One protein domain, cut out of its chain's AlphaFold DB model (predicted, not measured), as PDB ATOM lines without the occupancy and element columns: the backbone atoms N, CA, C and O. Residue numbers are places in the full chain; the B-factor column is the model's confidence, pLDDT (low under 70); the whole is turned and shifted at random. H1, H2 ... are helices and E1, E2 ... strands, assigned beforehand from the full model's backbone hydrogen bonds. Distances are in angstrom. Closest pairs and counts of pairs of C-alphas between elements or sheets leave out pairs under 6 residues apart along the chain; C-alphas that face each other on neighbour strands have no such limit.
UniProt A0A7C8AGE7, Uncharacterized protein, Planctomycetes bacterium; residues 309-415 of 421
ATOM      1  N   VAL A 309     -12.612   2.412 -14.876       98.75
ATOM      2  CA  VAL A 309     -12.892   1.785 -13.579       98.75
ATOM      3  C   VAL A 309     -12.220   0.420 -13.522       98.75
ATOM      4  O   VAL A 309     -12.414  -0.419 -14.405       98.75
ATOM      5  N   VAL A 310     -11.467   0.167 -12.458       98.62
ATOM      6  CA  VAL A 310     -10.795  -1.102 -12.181       98.62
ATOM      7  C   VAL A 310     -11.252  -1.605 -10.821       98.62
ATOM      8  O   VAL A 310     -10.995  -0.979  -9.803       98.62
ATOM      9  N   ILE A 311     -11.913  -2.756 -10.794       98.44
ATOM     10  CA  ILE A 311     -12.273  -3.452  -9.557       98.44
ATOM     11  C   ILE A 311     -11.231  -4.537  -9.338       98.44
ATOM     12  O   ILE A 311     -11.156  -5.495 -10.116       98.44
ATOM     13  N   GLU A 312     -10.376  -4.354  -8.334       96.81
ATOM     14  CA  GLU A 312      -9.216  -5.217  -8.141       96.81
ATOM     15  C   GLU A 312      -9.606  -6.669  -7.829       96.81
ATOM     16  O   GLU A 312     -10.634  -6.918  -7.200       96.81
ATOM     17  N   PRO A 313      -8.790  -7.659  -8.239       94.62
ATOM     18  CA  PRO A 313      -9.020  -9.050  -7.876       94.62
ATOM     19  C   PRO A 313      -9.080  -9.253  -6.361       94.62
ATOM     20  O   PRO A 313      -8.266  -8.713  -5.611       94.62
ATOM     21  N   ASN A 314      -9.970 -10.133  -5.914       90.81
ATOM     22  CA  ASN A 314      -9.995 -10.534  -4.516       90.81
ATOM     23  C   ASN A 314      -8.755 -11.354  -4.162       90.81
ATOM     24  O   ASN A 314      -8.294 -12.215  -4.920       90.81
ATOM     25  N   SER A 315      -8.279 -11.169  -2.936       82.94
ATOM     26  CA  SER A 315      -7.365 -12.123  -2.320       82.94
ATOM     27  C   SER A 315      -8.121 -13.396  -1.905       82.94
ATOM     28  O   SER A 315      -9.312 -13.375  -1.607       82.94
ATOM     29  N   VAL A 316      -7.424 -14.540  -1.869       75.50
ATOM     30  CA  VAL A 316      -8.011 -15.839  -1.459       75.50
ATOM     31  C   VAL A 316      -8.546 -15.797  -0.018       75.50
ATOM     32  O   VAL A 316      -9.438 -16.561   0.344       75.50
ATOM     33  N   VAL A 317      -7.978 -14.918   0.810       76.44
ATOM     34  CA  VAL A 317      -8.356 -14.698   2.205       76.44
ATOM     35  C   VAL A 317      -8.383 -13.193   2.436       76.44
ATOM     36  O   VAL A 317      -7.323 -12.576   2.481       76.44
ATOM     37  N   GLY A 318      -9.567 -12.613   2.601       77.44
ATOM     38  CA  GLY A 318      -9.693 -11.181   2.836       77.44
ATOM     39  C   GLY A 318     -11.071 -10.635   2.480       77.44
ATOM     40  O   GLY A 318     -11.965 -11.410   2.127       77.44
ATOM     41  N   PRO A 319     -11.250  -9.312   2.611       84.94
ATOM     42  CA  PRO A 319     -12.448  -8.635   2.144       84.94
ATOM     43  C   PRO A 319     -12.586  -8.735   0.616       84.94
ATOM     44  O   PRO A 319     -11.636  -9.054  -0.101       84.94
ATOM     45  N   VAL A 320     -13.800  -8.486   0.134       89.69
ATOM     46  CA  VAL A 320     -14.175  -8.534  -1.286       89.69
ATOM     47  C   VAL A 320     -14.007  -7.132  -1.877       89.69
ATOM     48  O   VAL A 320     -14.311  -6.153  -1.196       89.69
ATOM     49  N   SER A 321     -13.548  -7.019  -3.122       93.56
ATOM     50  CA  SER A 321     -13.647  -5.778  -3.892       93.56
ATOM     51  C   SER A 321     -15.002  -5.721  -4.600       93.56
ATOM     52  O   SER A 321     -15.368  -6.637  -5.350       93.56
ATOM     53  N   ILE A 322     -15.776  -4.676  -4.309       95.75
ATOM     54  CA  ILE A 322     -17.134  -4.498  -4.822       95.75
ATOM     55  C   ILE A 322     -17.453  -3.022  -5.069       95.75
ATOM     56  O   ILE A 322     -17.097  -2.162  -4.269       95.75
ATOM     57  N   ILE A 323     -18.164  -2.756  -6.166       98.12
ATOM     58  CA  ILE A 323     -18.850  -1.484  -6.438       98.12
ATOM     59  C   ILE A 323     -20.357  -1.764  -6.475       98.12
ATOM     60  O   ILE A 323     -20.765  -2.716  -7.145       98.12
ATOM     61  N   ARG A 324     -21.173  -0.947  -5.789       97.88
ATOM     62  CA  ARG A 324     -22.639  -1.094  -5.692       97.88
ATOM     63  C   ARG A 324     -23.381   0.130  -6.212       97.88
ATOM     64  O   ARG A 324     -23.535   1.123  -5.514       97.88
ATOM     65  N   LEU A 325     -23.896   0.057  -7.430       97.50
ATOM     66  CA  LEU A 325     -24.635   1.173  -8.016       97.50
ATOM     67  C   LEU A 325     -26.140   0.983  -7.824       97.50
ATOM     68  O   LEU A 325     -26.695  -0.025  -8.257       97.50
ATOM     69  N   THR A 326     -26.802   1.959  -7.210       93.44
ATOM     70  CA  THR A 326     -28.229   1.910  -6.869       93.44
ATOM     71  C   THR A 326     -28.999   2.937  -7.694       93.44
ATOM     72  O   THR A 326     -28.873   4.132  -7.490       93.44
ATOM     73  N   GLY A 327     -29.820   2.514  -8.654       90.19
ATOM     74  CA  GLY A 327     -30.509   3.441  -9.560       90.19
ATOM     75  C   GLY A 327     -29.710   3.800 -10.829       90.19
ATOM     76  O   GLY A 327     -28.732   3.136 -11.178       90.19
ATOM     77  N   PRO A 328     -30.172   4.788 -11.623       93.44
ATOM     78  CA  PRO A 328     -29.572   5.101 -12.920       93.44
ATOM     79  C   PRO A 328     -28.141   5.634 -12.803       93.44
ATOM     80  O   PRO A 328     -27.917   6.648 -12.144       93.44
ATOM     81  N   THR A 329     -27.197   5.003 -13.506       97.69
ATOM     82  CA  THR A 329     -25.785   5.418 -13.513       97.69
ATOM     83  C   THR A 329     -25.189   5.373 -14.920       97.69
ATOM     84  O   THR A 329     -25.488   4.480 -15.712       97.69
ATOM     85  N   ASN A 330     -24.319   6.327 -15.250       97.94
ATOM     86  CA  ASN A 330     -23.525   6.289 -16.482       97.94
ATOM     87  C   ASN A 330     -22.040   6.183 -16.145       97.94
ATOM     88  O   ASN A 330     -21.550   6.943 -15.317       97.94
ATOM     89  N   VAL A 331     -21.328   5.287 -16.825       98.44
ATOM     90  CA  VAL A 331     -19.872   5.141 -16.746       98.44
ATOM     91  C   VAL A 331     -19.265   5.500 -18.099       98.44
ATOM     92  O   VAL A 331     -19.420   4.770 -19.083       98.44
ATOM     93  N   PHE A 332     -18.571   6.637 -18.137       98.19
ATOM     94  CA  PHE A 332     -17.833   7.146 -19.288       98.19
ATOM     95  C   PHE A 332     -16.361   6.733 -19.212       98.19
ATOM     96  O   PHE A 332     -15.479   7.539 -18.926       98.19
ATOM     97  N   GLY A 333     -16.119   5.451 -19.472       97.62
ATOM     98  CA  GLY A 333     -14.798   4.831 -19.460       97.62
ATOM     99  C   GLY A 333     -14.901   3.317 -19.593       97.62
ATOM    100  O   GLY A 333     -16.003   2.765 -19.704       97.62
ATOM    101  N   ASN A 334     -13.755   2.646 -19.640       98.56
ATOM    102  CA  ASN A 334     -13.690   1.192 -19.585       98.56
ATOM    103  C   ASN A 334     -14.016   0.701 -18.172       98.56
ATOM    104  O   ASN A 334     -13.811   1.411 -17.195       98.56
ATOM    105  N   VAL A 335     -14.493  -0.537 -18.059       98.69
ATOM    106  CA  VAL A 335     -14.693  -1.201 -16.764       98.69
ATOM    107  C   VAL A 335     -13.946  -2.525 -16.786       98.69
ATOM    108  O   VAL A 335     -14.200  -3.363 -17.650       98.69
ATOM    109  N   THR A 336     -13.036  -2.730 -15.841       98.62
ATOM    110  CA  THR A 336     -12.308  -3.987 -15.653       98.62
ATOM    111  C   THR A 336     -12.693  -4.606 -14.319       98.62
ATOM    112  O   THR A 336     -12.520  -3.987 -13.277       98.62
ATOM    113  N   ILE A 337     -13.191  -5.840 -14.350       98.38
ATOM    114  CA  ILE A 337     -13.598  -6.599 -13.165       98.38
ATOM    115  C   ILE A 337     -12.585  -7.726 -12.954       98.38
ATOM    116  O   ILE A 337     -12.462  -8.632 -13.788       98.38
ATOM    117  N   GLY A 338     -11.827  -7.637 -11.861       97.25
ATOM    118  CA  GLY A 338     -10.822  -8.613 -11.458       97.25
ATOM    119  C   GLY A 338     -11.413  -9.940 -10.977       97.25
ATOM    120  O   GLY A 338     -12.613 -10.077 -10.749       97.25
ATOM    121  N   ALA A 339     -10.548 -10.941 -10.805       95.94
ATOM    122  CA  ALA A 339     -10.971 -12.274 -10.381       95.94
ATOM    123  C   ALA A 339     -11.621 -12.245  -8.989       95.94
ATOM    124  O   ALA A 339     -11.033 -11.738  -8.036       95.94
ATOM    125  N   GLY A 340     -12.830 -12.796  -8.872       94.19
ATOM    126  CA  GLY A 340     -13.648 -12.789  -7.656       94.19
ATOM    127  C   GLY A 340     -14.293 -11.441  -7.306       94.19
ATOM    128  O   GLY A 340     -15.166 -11.406  -6.440       94.19
ATOM    129  N   ALA A 341     -13.896 -10.345  -7.951       97.38
ATOM    130  CA  ALA A 341     -14.451  -9.021  -7.703       97.38
ATOM    131  C   ALA A 341     -15.892  -8.909  -8.221       97.38
ATOM    132  O   ALA A 341     -16.270  -9.626  -9.149       97.38
ATOM    133  N   THR A 342     -16.692  -8.005  -7.648       97.38
ATOM    134  CA  THR A 342     -18.112  -7.846  -8.012       97.38
ATOM    135  C   THR A 342     -18.438  -6.432  -8.488       97.38
ATOM    136  O   THR A 342     -18.116  -5.447  -7.831       97.38
ATOM    137  N   PHE A 343     -19.132  -6.334  -9.619       97.94
ATOM    138  CA  PHE A 343     -19.821  -5.123 -10.055       97.94
ATOM    139  C   PHE A 343     -21.327  -5.323  -9.883       97.94
ATOM    140  O   PHE A 343     -21.939  -6.097 -10.624       97.94
ATOM    141  N   GLU A 344     -21.908  -4.665  -8.885       97.50
ATOM    142  CA  GLU A 344     -23.310  -4.813  -8.505       97.50
ATOM    143  C   GLU A 344     -24.132  -3.606  -8.967       97.50
ATOM    144  O   GLU A 344     -23.727  -2.453  -8.804       97.50
ATOM    145  N   VAL A 345     -25.299  -3.870  -9.553       95.06
ATOM    146  CA  VAL A 345     -26.270  -2.846  -9.946       95.06
ATOM    147  C   VAL A 345     -27.647  -3.236  -9.440       95.06
ATOM    148  O   VAL A 345     -28.189  -4.263  -9.862       95.06
ATOM    149  N   SER A 346     -28.244  -2.391  -8.603       93.38
ATOM    150  CA  SER A 346     -29.600  -2.582  -8.097       93.38
ATOM    151  C   SER A 346     -30.563  -1.476  -8.528       93.38
ATOM    152  O   SER A 346     -30.170  -0.327  -8.724       93.38
ATOM    153  N   ASP A 347     -31.832  -1.845  -8.730       87.25
ATOM    154  CA  ASP A 347     -32.978  -0.939  -8.932       87.25
ATOM    155  C   ASP A 347     -32.755   0.207  -9.947       87.25
ATOM    156  O   ASP A 347     -33.272   1.317  -9.815       87.25
ATOM    157  N   GLY A 348     -31.973  -0.059 -10.999       86.62
ATOM    158  CA  GLY A 348     -31.512   0.966 -11.929       86.62
ATOM    159  C   GLY A 348     -30.932   0.431 -13.230       86.62
ATOM    160  O   GLY A 348     -30.723  -0.767 -13.406       86.62
ATOM    161  N   THR A 349     -30.677   1.336 -14.175       90.81
ATOM    162  CA  THR A 349     -29.925   1.011 -15.393       90.81
ATOM    163  C   THR A 349     -28.557   1.667 -15.332       90.81
ATOM    164  O   THR A 349     -28.469   2.893 -15.289       90.81
ATOM    165  N   THR A 350     -27.515   0.846 -15.410       95.44
ATOM    166  CA  THR A 350     -26.138   1.304 -15.566       95.44
ATOM    167  C   THR A 350     -25.704   1.158 -17.016       95.44
ATOM    168  O   THR A 350     -25.732   0.059 -17.576       95.44
ATOM    169  N   ILE A 351     -25.294   2.262 -17.633       96.88
ATOM    170  CA  ILE A 351     -24.755   2.281 -18.997       96.88
ATOM    171  C   ILE A 351     -23.242   2.452 -18.918       96.88
ATOM    172  O   ILE A 351     -22.764   3.424 -18.344       96.88
ATOM    173  N   ILE A 352     -22.496   1.532 -19.526       97.12
ATOM    174  CA  ILE A 352     -21.038   1.603 -19.648       97.12
ATOM    175  C   ILE A 352     -20.715   1.895 -21.109       97.12
ATOM    176  O   ILE A 352     -20.993   1.072 -21.988       97.12
ATOM    177  N   THR A 353     -20.166   3.077 -21.384       97.25
ATOM    178  CA  THR A 353     -19.882   3.499 -22.763       97.25
ATOM    179  C   THR A 353     -18.570   2.930 -23.290       97.25
ATOM    180  O   THR A 353     -18.453   2.699 -24.492       97.25
ATOM    181  N   GLY A 354     -17.581   2.713 -22.416       96.00
ATOM    182  CA  GLY A 354     -16.327   2.048 -22.766       96.00
ATOM    183  C   GLY A 354     -16.452   0.526 -22.795       96.00
ATOM    184  O   GLY A 354     -17.538  -0.045 -22.659       96.00
ATOM    185  N   HIS A 355     -15.326  -0.149 -23.019       97.19
ATOM    186  CA  HIS A 355     -15.294  -1.605 -23.074       97.19
ATOM    187  C   HIS A 355     -15.354  -2.200 -21.664       97.19
ATOM    188  O   HIS A 355     -14.674  -1.728 -20.754       97.19
ATOM    189  N   THR A 356     -16.147  -3.253 -21.475       97.31
ATOM    190  CA  THR A 356     -16.196  -4.000 -20.212       97.31
ATOM    191  C   THR A 356     -15.359  -5.274 -20.334       97.31
ATOM    192  O   THR A 356     -15.593  -6.081 -21.230       97.31
ATOM    193  N   THR A 357     -14.401  -5.486 -19.437       98.19
ATOM    194  CA  THR A 357     -13.592  -6.710 -19.355       98.19
ATOM    195  C   THR A 357     -13.861  -7.397 -18.024       98.19
ATOM    196  O   THR A 357     -13.591  -6.822 -16.976       98.19
ATOM    197  N   CYS A 358     -14.356  -8.632 -18.049       94.38
ATOM    198  CA  CYS A 358     -14.642  -9.398 -16.837       94.38
ATOM    199  C   CYS A 358     -13.763 -10.655 -16.780       94.38
ATOM    200  O   CYS A 358     -13.905 -11.548 -17.614       94.38
ATOM    201  N   ASN A 359     -12.836 -10.708 -15.815       95.62
ATOM    202  CA  ASN A 359     -11.763 -11.706 -15.723       95.62
ATOM    203  C   ASN A 359     -11.959 -12.654 -14.532       95.62
ATOM    204  O   ASN A 359     -11.285 -12.516 -13.515       95.62
ATOM    205  N   ASN A 360     -12.845 -13.646 -14.664       95.25
ATOM    206  CA  ASN A 360     -13.325 -14.486 -13.554       95.25
ATOM    207  C   ASN A 360     -13.945 -13.670 -12.396       95.25
ATOM    208  O   ASN A 360     -13.818 -14.059 -11.233       95.25
ATOM    209  N   GLY A 361     -14.526 -12.509 -12.698       96.31
ATOM    210  CA  GLY A 361     -15.289 -11.690 -11.752       96.31
ATOM    211  C   GLY A 361     -16.794 -11.906 -11.897       96.31
ATOM    212  O   GLY A 361     -17.228 -12.764 -12.670       96.31
ATOM    213  N   THR A 362     -17.577 -11.086 -11.198       96.56
ATOM    214  CA  THR A 362     -19.040 -11.181 -11.162       96.56
ATOM    215  C   THR A 362     -19.692  -9.859 -11.571       96.56
ATOM    216  O   THR A 362     -19.329  -8.795 -11.073       96.56
ATOM    217  N   ILE A 363     -20.689  -9.923 -12.455       94.44
ATOM    218  CA  ILE A 363     -21.662  -8.846 -12.683       94.44
ATOM    219  C   ILE A 363     -22.969  -9.279 -12.019       94.44
ATOM    220  O   ILE A 363     -23.594 -10.244 -12.462       94.44
ATOM    221  N   HIS A 364     -23.391  -8.575 -10.971       95.44
ATOM    222  CA  HIS A 364     -24.599  -8.892 -10.207       95.44
ATOM    223  C   HIS A 364     -25.661  -7.820 -10.430       95.44
ATOM    224  O   HIS A 364     -25.470  -6.649 -10.131       95.44
ATOM    225  N   MET A 365     -26.792  -8.212 -11.002       93.06
ATOM    226  CA  MET A 365     -27.911  -7.321 -11.286       93.06
ATOM    227  C   MET A 365     -29.092  -7.684 -10.384       93.06
ATOM    228  O   MET A 365     -29.632  -8.782 -10.506       93.06
ATOM    229  N   ILE A 366     -29.520  -6.761  -9.524       91.19
ATOM    230  CA  ILE A 366     -30.622  -6.952  -8.567       91.19
ATOM    231  C   ILE A 366     -31.761  -6.016  -8.955       91.19
ATOM    232  O   ILE A 366     -31.766  -4.834  -8.629       91.19
ATOM    233  N   GLY A 367     -32.697  -6.493  -9.768       83.88
ATOM    234  CA  GLY A 367     -33.791  -5.657 -10.263       83.88
ATOM    235  C   GLY A 367     -33.398  -4.575 -11.264       83.88
ATOM    236  O   GLY A 367     -34.268  -3.947 -11.863       83.88
ATOM    237  N   GLY A 368     -32.100  -4.385 -11.481       84.19
ATOM    238  CA  GLY A 368     -31.532  -3.453 -12.437       84.19
ATOM    239  C   GLY A 368     -31.081  -4.106 -13.741       84.19
ATOM    240  O   GLY A 368     -31.419  -5.249 -14.069       84.19
ATOM    241  N   ARG A 369     -30.291  -3.345 -14.501       87.75
ATOM    242  CA  ARG A 369     -29.688  -3.756 -15.769       87.75
ATOM    243  C   ARG A 369     -28.329  -3.097 -15.970       87.75
ATOM    244  O   ARG A 369     -28.183  -1.900 -15.746       87.75
ATOM    245  N   VAL A 370     -27.386  -3.851 -16.528       89.31
ATOM    246  CA  VAL A 370     -26.124  -3.328 -17.071       89.31
ATOM    247  C   VAL A 370     -26.177  -3.324 -18.602       89.31
ATOM    248  O   VAL A 370     -26.638  -4.283 -19.225       89.31
ATOM    249  N   ILE A 371     -25.724  -2.236 -19.227       90.69
ATOM    250  CA  ILE A 371     -25.616  -2.093 -20.683       90.69
ATOM    251  C   ILE A 371     -24.165  -1.759 -21.052       90.69
ATOM    252  O   ILE A 371     -23.754  -0.604 -20.988       90.69
ATOM    253  N   CYS A 372     -23.407  -2.764 -21.493       92.56
ATOM    254  CA  CYS A 372     -22.033  -2.614 -21.985       92.56
ATOM    255  C   CYS A 372     -22.030  -2.148 -23.455       92.56
ATOM    256  O   CYS A 372     -21.902  -2.964 -24.370       92.56
ATOM    257  N   GLN A 373     -22.208  -0.848 -23.709       92.62
ATOM    258  CA  GLN A 373     -22.281  -0.300 -25.073       92.62
ATOM    259  C   GLN A 373     -20.961  -0.431 -25.844       92.62
ATOM    260  O   GLN A 373     -20.988  -0.688 -27.047       92.62
ATOM    261  N   GLY A 374     -19.818  -0.308 -25.163       86.56
ATOM    262  CA  GLY A 374     -18.494  -0.521 -25.759       86.56
ATOM    263  C   GLY A 374     -18.124  -1.997 -25.963       86.56
ATOM    264  O   GLY A 374     -17.019  -2.298 -26.417       86.56
ATOM    265  N   GLY A 375     -19.035  -2.926 -25.652       88.31
ATOM    266  CA  GLY A 375     -18.828  -4.371 -25.720       88.31
ATOM    267  C   GLY A 375     -18.390  -4.992 -24.390       88.31
ATOM    268  O   GLY A 375     -18.046  -4.292 -23.440       88.31
ATOM    269  N   LEU A 376     -18.420  -6.325 -24.345       93.12
ATOM    270  CA  LEU A 376     -18.038  -7.142 -23.193       93.12
ATOM    271  C   LEU A 376     -17.046  -8.226 -23.634       93.12
ATOM    272  O   LEU A 376     -17.359  -9.019 -24.524       93.12
ATOM    273  N   THR A 377     -15.883  -8.278 -22.988       93.81
ATOM    274  CA  THR A 377     -14.990  -9.440 -23.008       93.81
ATOM    275  C   THR A 377     -15.298 -10.322 -21.802       93.81
ATOM    276  O   THR A 377     -15.062  -9.933 -20.656       93.81
ATOM    277  N   ASP A 378     -15.829 -11.511 -22.079       89.88
ATOM    278  CA  ASP A 378     -16.194 -12.527 -21.091       89.88
ATOM    279  C   ASP A 378     -15.065 -13.563 -20.941       89.88
ATOM    280  O   ASP A 378     -14.942 -14.493 -21.740       89.88
ATOM    281  N   ASN A 379     -14.230 -13.394 -19.911       92.25
ATOM    282  CA  ASN A 379     -13.188 -14.346 -19.532       92.25
ATOM    283  C   ASN A 379     -13.644 -15.148 -18.300       92.25
ATOM    284  O   ASN A 379     -13.038 -15.053 -17.231       92.25
ATOM    285  N   ASN A 380     -14.718 -15.929 -18.472       92.75
ATOM    286  CA  ASN A 380     -15.458 -16.651 -17.425       92.75
ATOM    287  C   ASN A 380     -16.117 -15.719 -16.398       92.75
ATOM    288  O   ASN A 380     -16.004 -15.924 -15.189       92.75
ATOM    289  N   CYS A 381     -16.777 -14.679 -16.885       89.81
ATOM    290  CA  CYS A 381     -17.589 -13.801 -16.069       89.81
ATOM    291  C   CYS A 381     -18.792 -14.554 -15.496       89.81
ATOM    292  O   CYS A 381     -19.537 -15.212 -16.226       89.81
ATOM    293  N   GLU A 382     -19.024 -14.420 -14.197       93.06
ATOM    294  CA  GLU A 382     -20.273 -14.847 -13.585       93.06
ATOM    295  C   GLU A 382     -21.297 -13.716 -13.704       93.06
ATOM    296  O   GLU A 382     -21.102 -12.625 -13.178       93.06
ATOM    297  N   ILE A 383     -22.399 -13.955 -14.415       89.44
ATOM    298  CA  ILE A 383     -23.492 -12.982 -14.520       89.44
ATOM    299  C   ILE A 383     -24.657 -13.492 -13.680       89.44
ATOM    300  O   ILE A 383     -25.306 -14.478 -14.040       89.44
ATOM    301  N   ILE A 384     -24.921 -12.806 -12.571       88.12
ATOM    302  CA  ILE A 384     -26.020 -13.104 -11.653       88.12
ATOM    303  C   ILE A 384     -27.126 -12.087 -11.896       88.12
ATOM    304  O   ILE A 384     -26.881 -10.882 -11.944       88.12
ATOM    305  N   TRP A 385     -28.355 -12.572 -12.046       86.12
ATOM    306  CA  TRP A 385     -29.521 -11.714 -12.175       86.12
ATOM    307  C   TRP A 385     -30.624 -12.171 -11.232       86.12
ATOM    308  O   TRP A 385     -31.086 -13.313 -11.298       86.12
ATOM    309  N   GLU A 386     -31.034 -11.260 -10.363       87.44
ATOM    310  CA  GLU A 386     -32.035 -11.466  -9.329       87.44
ATOM    311  C   GLU A 386     -33.136 -10.406  -9.459       87.44
ATOM    312  O   GLU A 386     -32.880  -9.291  -9.928       87.44
ATOM    313  N   PRO A 387     -34.386 -10.726  -9.085       77.25
ATOM    314  CA  PRO A 387     -35.425  -9.711  -8.978       77.25
ATOM    315  C   PRO A 387     -35.049  -8.697  -7.888       77.25
ATOM    316  O   PRO A 387     -34.548  -9.083  -6.832       77.25
ATOM    317  N   GLY A 388     -35.295  -7.413  -8.146       71.44
ATOM    318  CA  GLY A 388     -35.168  -6.373  -7.130       71.44
ATOM    319  C   GLY A 388     -36.370  -6.362  -6.202       71.44
ATOM    320  O   GLY A 388     -37.339  -7.105  -6.393       71.44
ATOM    321  N   ILE A 389     -36.288  -5.516  -5.181       69.00
ATOM    322  CA  ILE A 389     -37.383  -5.322  -4.228       69.00
ATOM    323  C   ILE A 389     -38.471  -4.448  -4.864       69.00
ATOM    324  O   ILE A 389     -39.653  -4.756  -4.710       69.00
ATOM    325  N   ASP A 390     -38.062  -3.422  -5.621       60.94
ATOM    326  CA  ASP A 390     -38.956  -2.402  -6.185       60.94
ATOM    327  C   ASP A 390     -38.937  -2.348  -7.725       60.94
ATOM    328  O   ASP A 390     -39.887  -1.863  -8.341       60.94
ATOM    329  N   SER A 391     -37.870  -2.846  -8.361       58.47
ATOM    330  CA  SER A 391     -37.729  -2.948  -9.813       58.47
ATOM    331  C   SER A 391     -37.409  -4.383 -10.209       58.47
ATOM    332  O   SER A 391     -36.520  -5.029  -9.668       58.47
ATOM    333  N   ASN A 392     -38.098  -4.905 -11.208       56.00
ATOM    334  CA  ASN A 392     -37.836  -6.212 -11.775       56.00
ATOM    335  C   ASN A 392     -37.796  -5.977 -13.281       56.00
ATOM    336  O   ASN A 392     -38.817  -5.770 -13.917       56.00
ATOM    337  N   ALA A 393     -36.601  -5.990 -13.876       53.41
ATOM    338  CA  ALA A 393     -36.413  -5.694 -15.301       53.41
ATOM    339  C   ALA A 393     -37.178  -6.642 -16.262       53.41
ATOM    340  O   ALA A 393     -37.203  -6.404 -17.468       53.41
ATOM    341  N   ALA A 394     -37.800  -7.707 -15.743       54.50
ATOM    342  CA  ALA A 394     -38.726  -8.580 -16.468       54.50
ATOM    343  C   ALA A 394     -40.160  -8.576 -15.928       54.50
ATOM    344  O   ALA A 394     -40.955  -9.409 -16.343       54.50
ATOM    345  N   ASP A 395     -40.486  -7.664 -15.026       59.25
ATOM    346  CA  ASP A 395     -41.845  -7.319 -14.640       59.25
ATOM    347  C   ASP A 395     -42.224  -6.038 -15.378       59.25
ATOM    348  O   ASP A 395     -42.110  -4.916 -14.886       59.25
ATOM    349  N   TYR A 396     -42.581  -6.219 -16.647       61.78
ATOM    350  CA  TYR A 396     -42.948  -5.115 -17.529       61.78
ATOM    351  C   TYR A 396     -44.208  -4.394 -17.053       61.78
ATOM    352  O   TYR A 396     -44.429  -3.241 -17.432       61.78
ATOM    353  N   ASN A 397     -45.030  -5.071 -16.251       61.75
ATOM    354  CA  ASN A 397     -46.299  -4.546 -15.791       61.75
ATOM    355  C   ASN A 397     -46.216  -3.882 -14.394       61.75
ATOM    356  O   ASN A 397     -47.154  -3.173 -14.020       61.75
ATOM    357  N   LEU A 398     -45.072  -4.020 -13.707       59.44
ATOM    358  CA  LEU A 398     -44.745  -3.475 -12.384       59.44
ATOM    359  C   LEU A 398     -45.657  -4.000 -11.253       59.44
ATOM    360  O   LEU A 398     -45.998  -3.248 -10.336       59.44
ATOM    361  N   ASP A 399     -46.086  -5.267 -11.301       65.88
ATOM    362  CA  ASP A 399     -46.932  -5.896 -10.263       65.88
ATOM    363  C   ASP A 399     -46.154  -6.632  -9.152       65.88
ATOM    364  O   ASP A 399     -46.752  -7.246  -8.257       65.88
ATOM    365  N   GLY A 400     -44.827  -6.570  -9.189       55.84
ATOM    366  CA  GLY A 400     -43.908  -7.286  -8.313       55.84
ATOM    367  C   GLY A 400     -43.761  -8.779  -8.642       55.84
ATOM    368  O   GLY A 400     -43.269  -9.535  -7.800       55.84
ATOM    369  N   ARG A 401     -44.219  -9.267  -9.807       58.34
ATOM    370  CA  ARG A 401     -44.203 -10.697 -10.169       58.34
ATOM    371  C   ARG A 401     -43.809 -10.921 -11.622       58.34
ATOM    372  O   ARG A 401     -44.635 -10.793 -12.507       58.34
ATOM    373  N   VAL A 402     -42.627 -11.492 -11.859       56.72
ATOM    374  CA  VAL A 402     -42.240 -11.961 -13.205       56.72
ATOM    375  C   VAL A 402     -43.109 -13.152 -13.631       56.72
ATOM    376  O   VAL A 402     -42.975 -14.264 -13.110       56.72
ATOM    377  N   ASN A 403     -44.015 -12.930 -14.578       71.12
ATOM    378  CA  ASN A 403     -45.001 -13.896 -15.032       71.12
ATOM    379  C   ASN A 403     -45.266 -13.806 -16.556       71.12
ATOM    380  O   ASN A 403     -44.602 -13.092 -17.308       71.12
ATOM    381  N   LEU A 404     -46.193 -14.627 -17.065       66.31
ATOM    382  CA  LEU A 404     -46.464 -14.711 -18.507       66.31
ATOM    383  C   LEU A 404     -47.062 -13.406 -19.072       66.31
ATOM    384  O   LEU A 404     -46.935 -13.148 -20.270       66.31
ATOM    385  N   GLU A 405     -47.710 -12.594 -18.236       66.62
ATOM    386  CA  GLU A 405     -48.249 -11.285 -18.610       66.62
ATOM    387  C   GLU A 405     -47.123 -10.288 -18.896       66.62
ATOM    388  O   GLU A 405     -47.231  -9.535 -19.866       66.62
ATOM    389  N   ASP A 406     -45.995 -10.377 -18.186       59.16
ATOM    390  CA  ASP A 406     -44.802  -9.575 -18.474       59.16
ATOM    391  C   ASP A 406     -44.146  -9.964 -19.786       59.16
ATOM    392  O   ASP A 406     -43.799  -9.105 -20.595       59.16
ATOM    393  N   TYR A 407     -44.053 -11.269 -20.059       58.53
ATOM    394  CA  TYR A 407     -43.578 -11.754 -21.351       58.53
ATOM    395  C   TYR A 407     -44.515 -11.325 -22.488       58.53
ATOM    396  O   TYR A 407     -44.064 -10.965 -23.576       58.53
ATOM    397  N   ALA A 408     -45.830 -11.319 -22.251       62.25
ATOM    398  CA  ALA A 408     -46.814 -10.859 -23.223       62.25
ATOM    399  C   ALA A 408     -46.746  -9.338 -23.451       62.25
ATOM    400  O   ALA A 408     -46.953  -8.896 -24.582       62.25
ATOM    401  N   GLN A 409     -46.448  -8.537 -22.424       62.38
ATOM    402  CA  GLN A 409     -46.222  -7.097 -22.564       62.38
ATOM    403  C   GLN A 409     -44.903  -6.790 -23.274       62.38
ATOM    404  O   GLN A 409     -44.919  -6.035 -24.246       62.38
ATOM    405  N   PHE A 410     -43.809  -7.454 -22.891       60.69
ATOM    406  CA  PHE A 410     -42.537  -7.392 -23.608       60.69
ATOM    407  C   PHE A 410     -42.717  -7.734 -25.088       60.69
ATOM    408  O   PHE A 410     -42.344  -6.956 -25.968       60.69
ATOM    409  N   ALA A 411     -43.371  -8.861 -25.383       57.53
ATOM    410  CA  ALA A 411     -43.657  -9.287 -26.745       57.53
ATOM    411  C   ALA A 411     -44.524  -8.264 -27.495       57.53
ATOM    412  O   ALA A 411     -44.291  -8.045 -28.678       57.53
ATOM    413  N   ARG A 412     -45.478  -7.584 -26.841       57.19
ATOM    414  CA  ARG A 412     -46.255  -6.497 -27.471       57.19
ATOM    415  C   ARG A 412     -45.390  -5.291 -27.824       57.19
ATOM    416  O   ARG A 412     -45.573  -4.751 -28.908       57.19
ATOM    417  N   THR A 413     -44.459  -4.894 -26.958       55.34
ATOM    418  CA  THR A 413     -43.525  -3.791 -27.241       55.34
ATOM    419  C   THR A 413     -42.493  -4.155 -28.311       55.34
ATOM    420  O   THR A 413     -42.186  -3.332 -29.164       55.34
ATOM    421  N   TRP A 414     -42.024  -5.408 -28.346       44.81
ATOM    422  CA  TRP A 414     -40.991  -5.865 -29.283       44.81
ATOM    423  C   TRP A 414     -41.547  -6.235 -30.674       44.81
ATOM    424  O   TRP A 414     -40.961  -5.879 -31.696       44.81
ATOM    425  N   LEU A 415     -42.714  -6.893 -30.755       46.50
ATOM    426  CA  LEU A 415     -43.341  -7.252 -32.042       46.50
ATOM    427  C   LEU A 415     -43.942  -6.053 -32.791       46.50
ATOM    428  O   LEU A 415     -44.127  -6.139 -34.008       46.50
TER     429      LEU A 415
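This is residues 309 to 415 of the 421 residues of an uncharacterized protein of Planctomycetes bacterium (UniProt A0A7C8AGE7). The chain is wound in stacked turns, a short three-sided solenoid whose walls are the well-formed parallel sheets E1 E4 E7 E10, E2 E5 E8 E11 and E3 E6 E9. The link of residues 312 to 321 swings out from the first turn, and after the last strand residues 387 to 403 lead away to one helix, H1, set off from the walls. The printed part has 107 residues, with eleven named strands, E1 to E11, followed by H1; the class is mixed, helices and strands. It is compact, with a radius of gyration of the C-alphas of 15.0 A, and elongated, spanning 44 by 28 by 23 A.

Begin at E1, residues 309 to 311, and look for its parallel neighbour E4, residues 335 to 337, where N 311 and O 336 are 2.8 A apart, within hydrogen-bond range. The same sheet runs on to E7, residues 356 to 359, with N 357 and O 335 at 2.8 A, and to E10, residues 376 to 379, with N 377 and O 356 at 2.8 A. The next wall runs E2, residues 322 to 326, E5, residues 342 to 346, E8, residues 362 to 366, and E11, residues 382 to 386. Its pairs include N 325 and O 344 at 2.9 A, N 345 and O 364 at 2.8 A, and N 365 and O 384 at 2.8 A. The third wall is E3, residues 329 to 332, E6, residues 349 to 352, and E9, residues 369 to 372; look at N 331 and O 351, 2.8 A, and N 352 and O 371, 2.9 A. Between walls, the closest C-alphas of E5 and E9 are those of Val 345 and Arg 369, 6.8 A. H1, residues 404 to 415, is not on any of the three sheets, with 0 pairs of C-alphas within 10 A of each; every O i to N i+4 pair in it is within hydrogen-bond range.

Find C-alpha 309 at (-12.892, 1.785, -13.579), where E1 begins; it is 6.6 A long, as is E4. E2 and E11 each run 13.0 A, E5 and E8 12.6 A, E3 and E7 10.0 A, E6 and E9 9.9 A, and E10 9.4 A. E11 ends at C-alpha 386, (-32.035, -11.466, -9.329). H1 runs 15.8 A to C-alpha 415 at (-43.341, -7.252, -32.042).

The two C-alphas farthest apart are those of Val 317 and Leu 415, 49.5 A. The printed part has no cut. The link from E11 to H1 is long, with 17 residues; that from E1 to E2 is short, with 10, and the others are tight. The mean pLDDT of the printed part is 84.2, with residues 389 to 402 and 404 to 415 under 70 in this model.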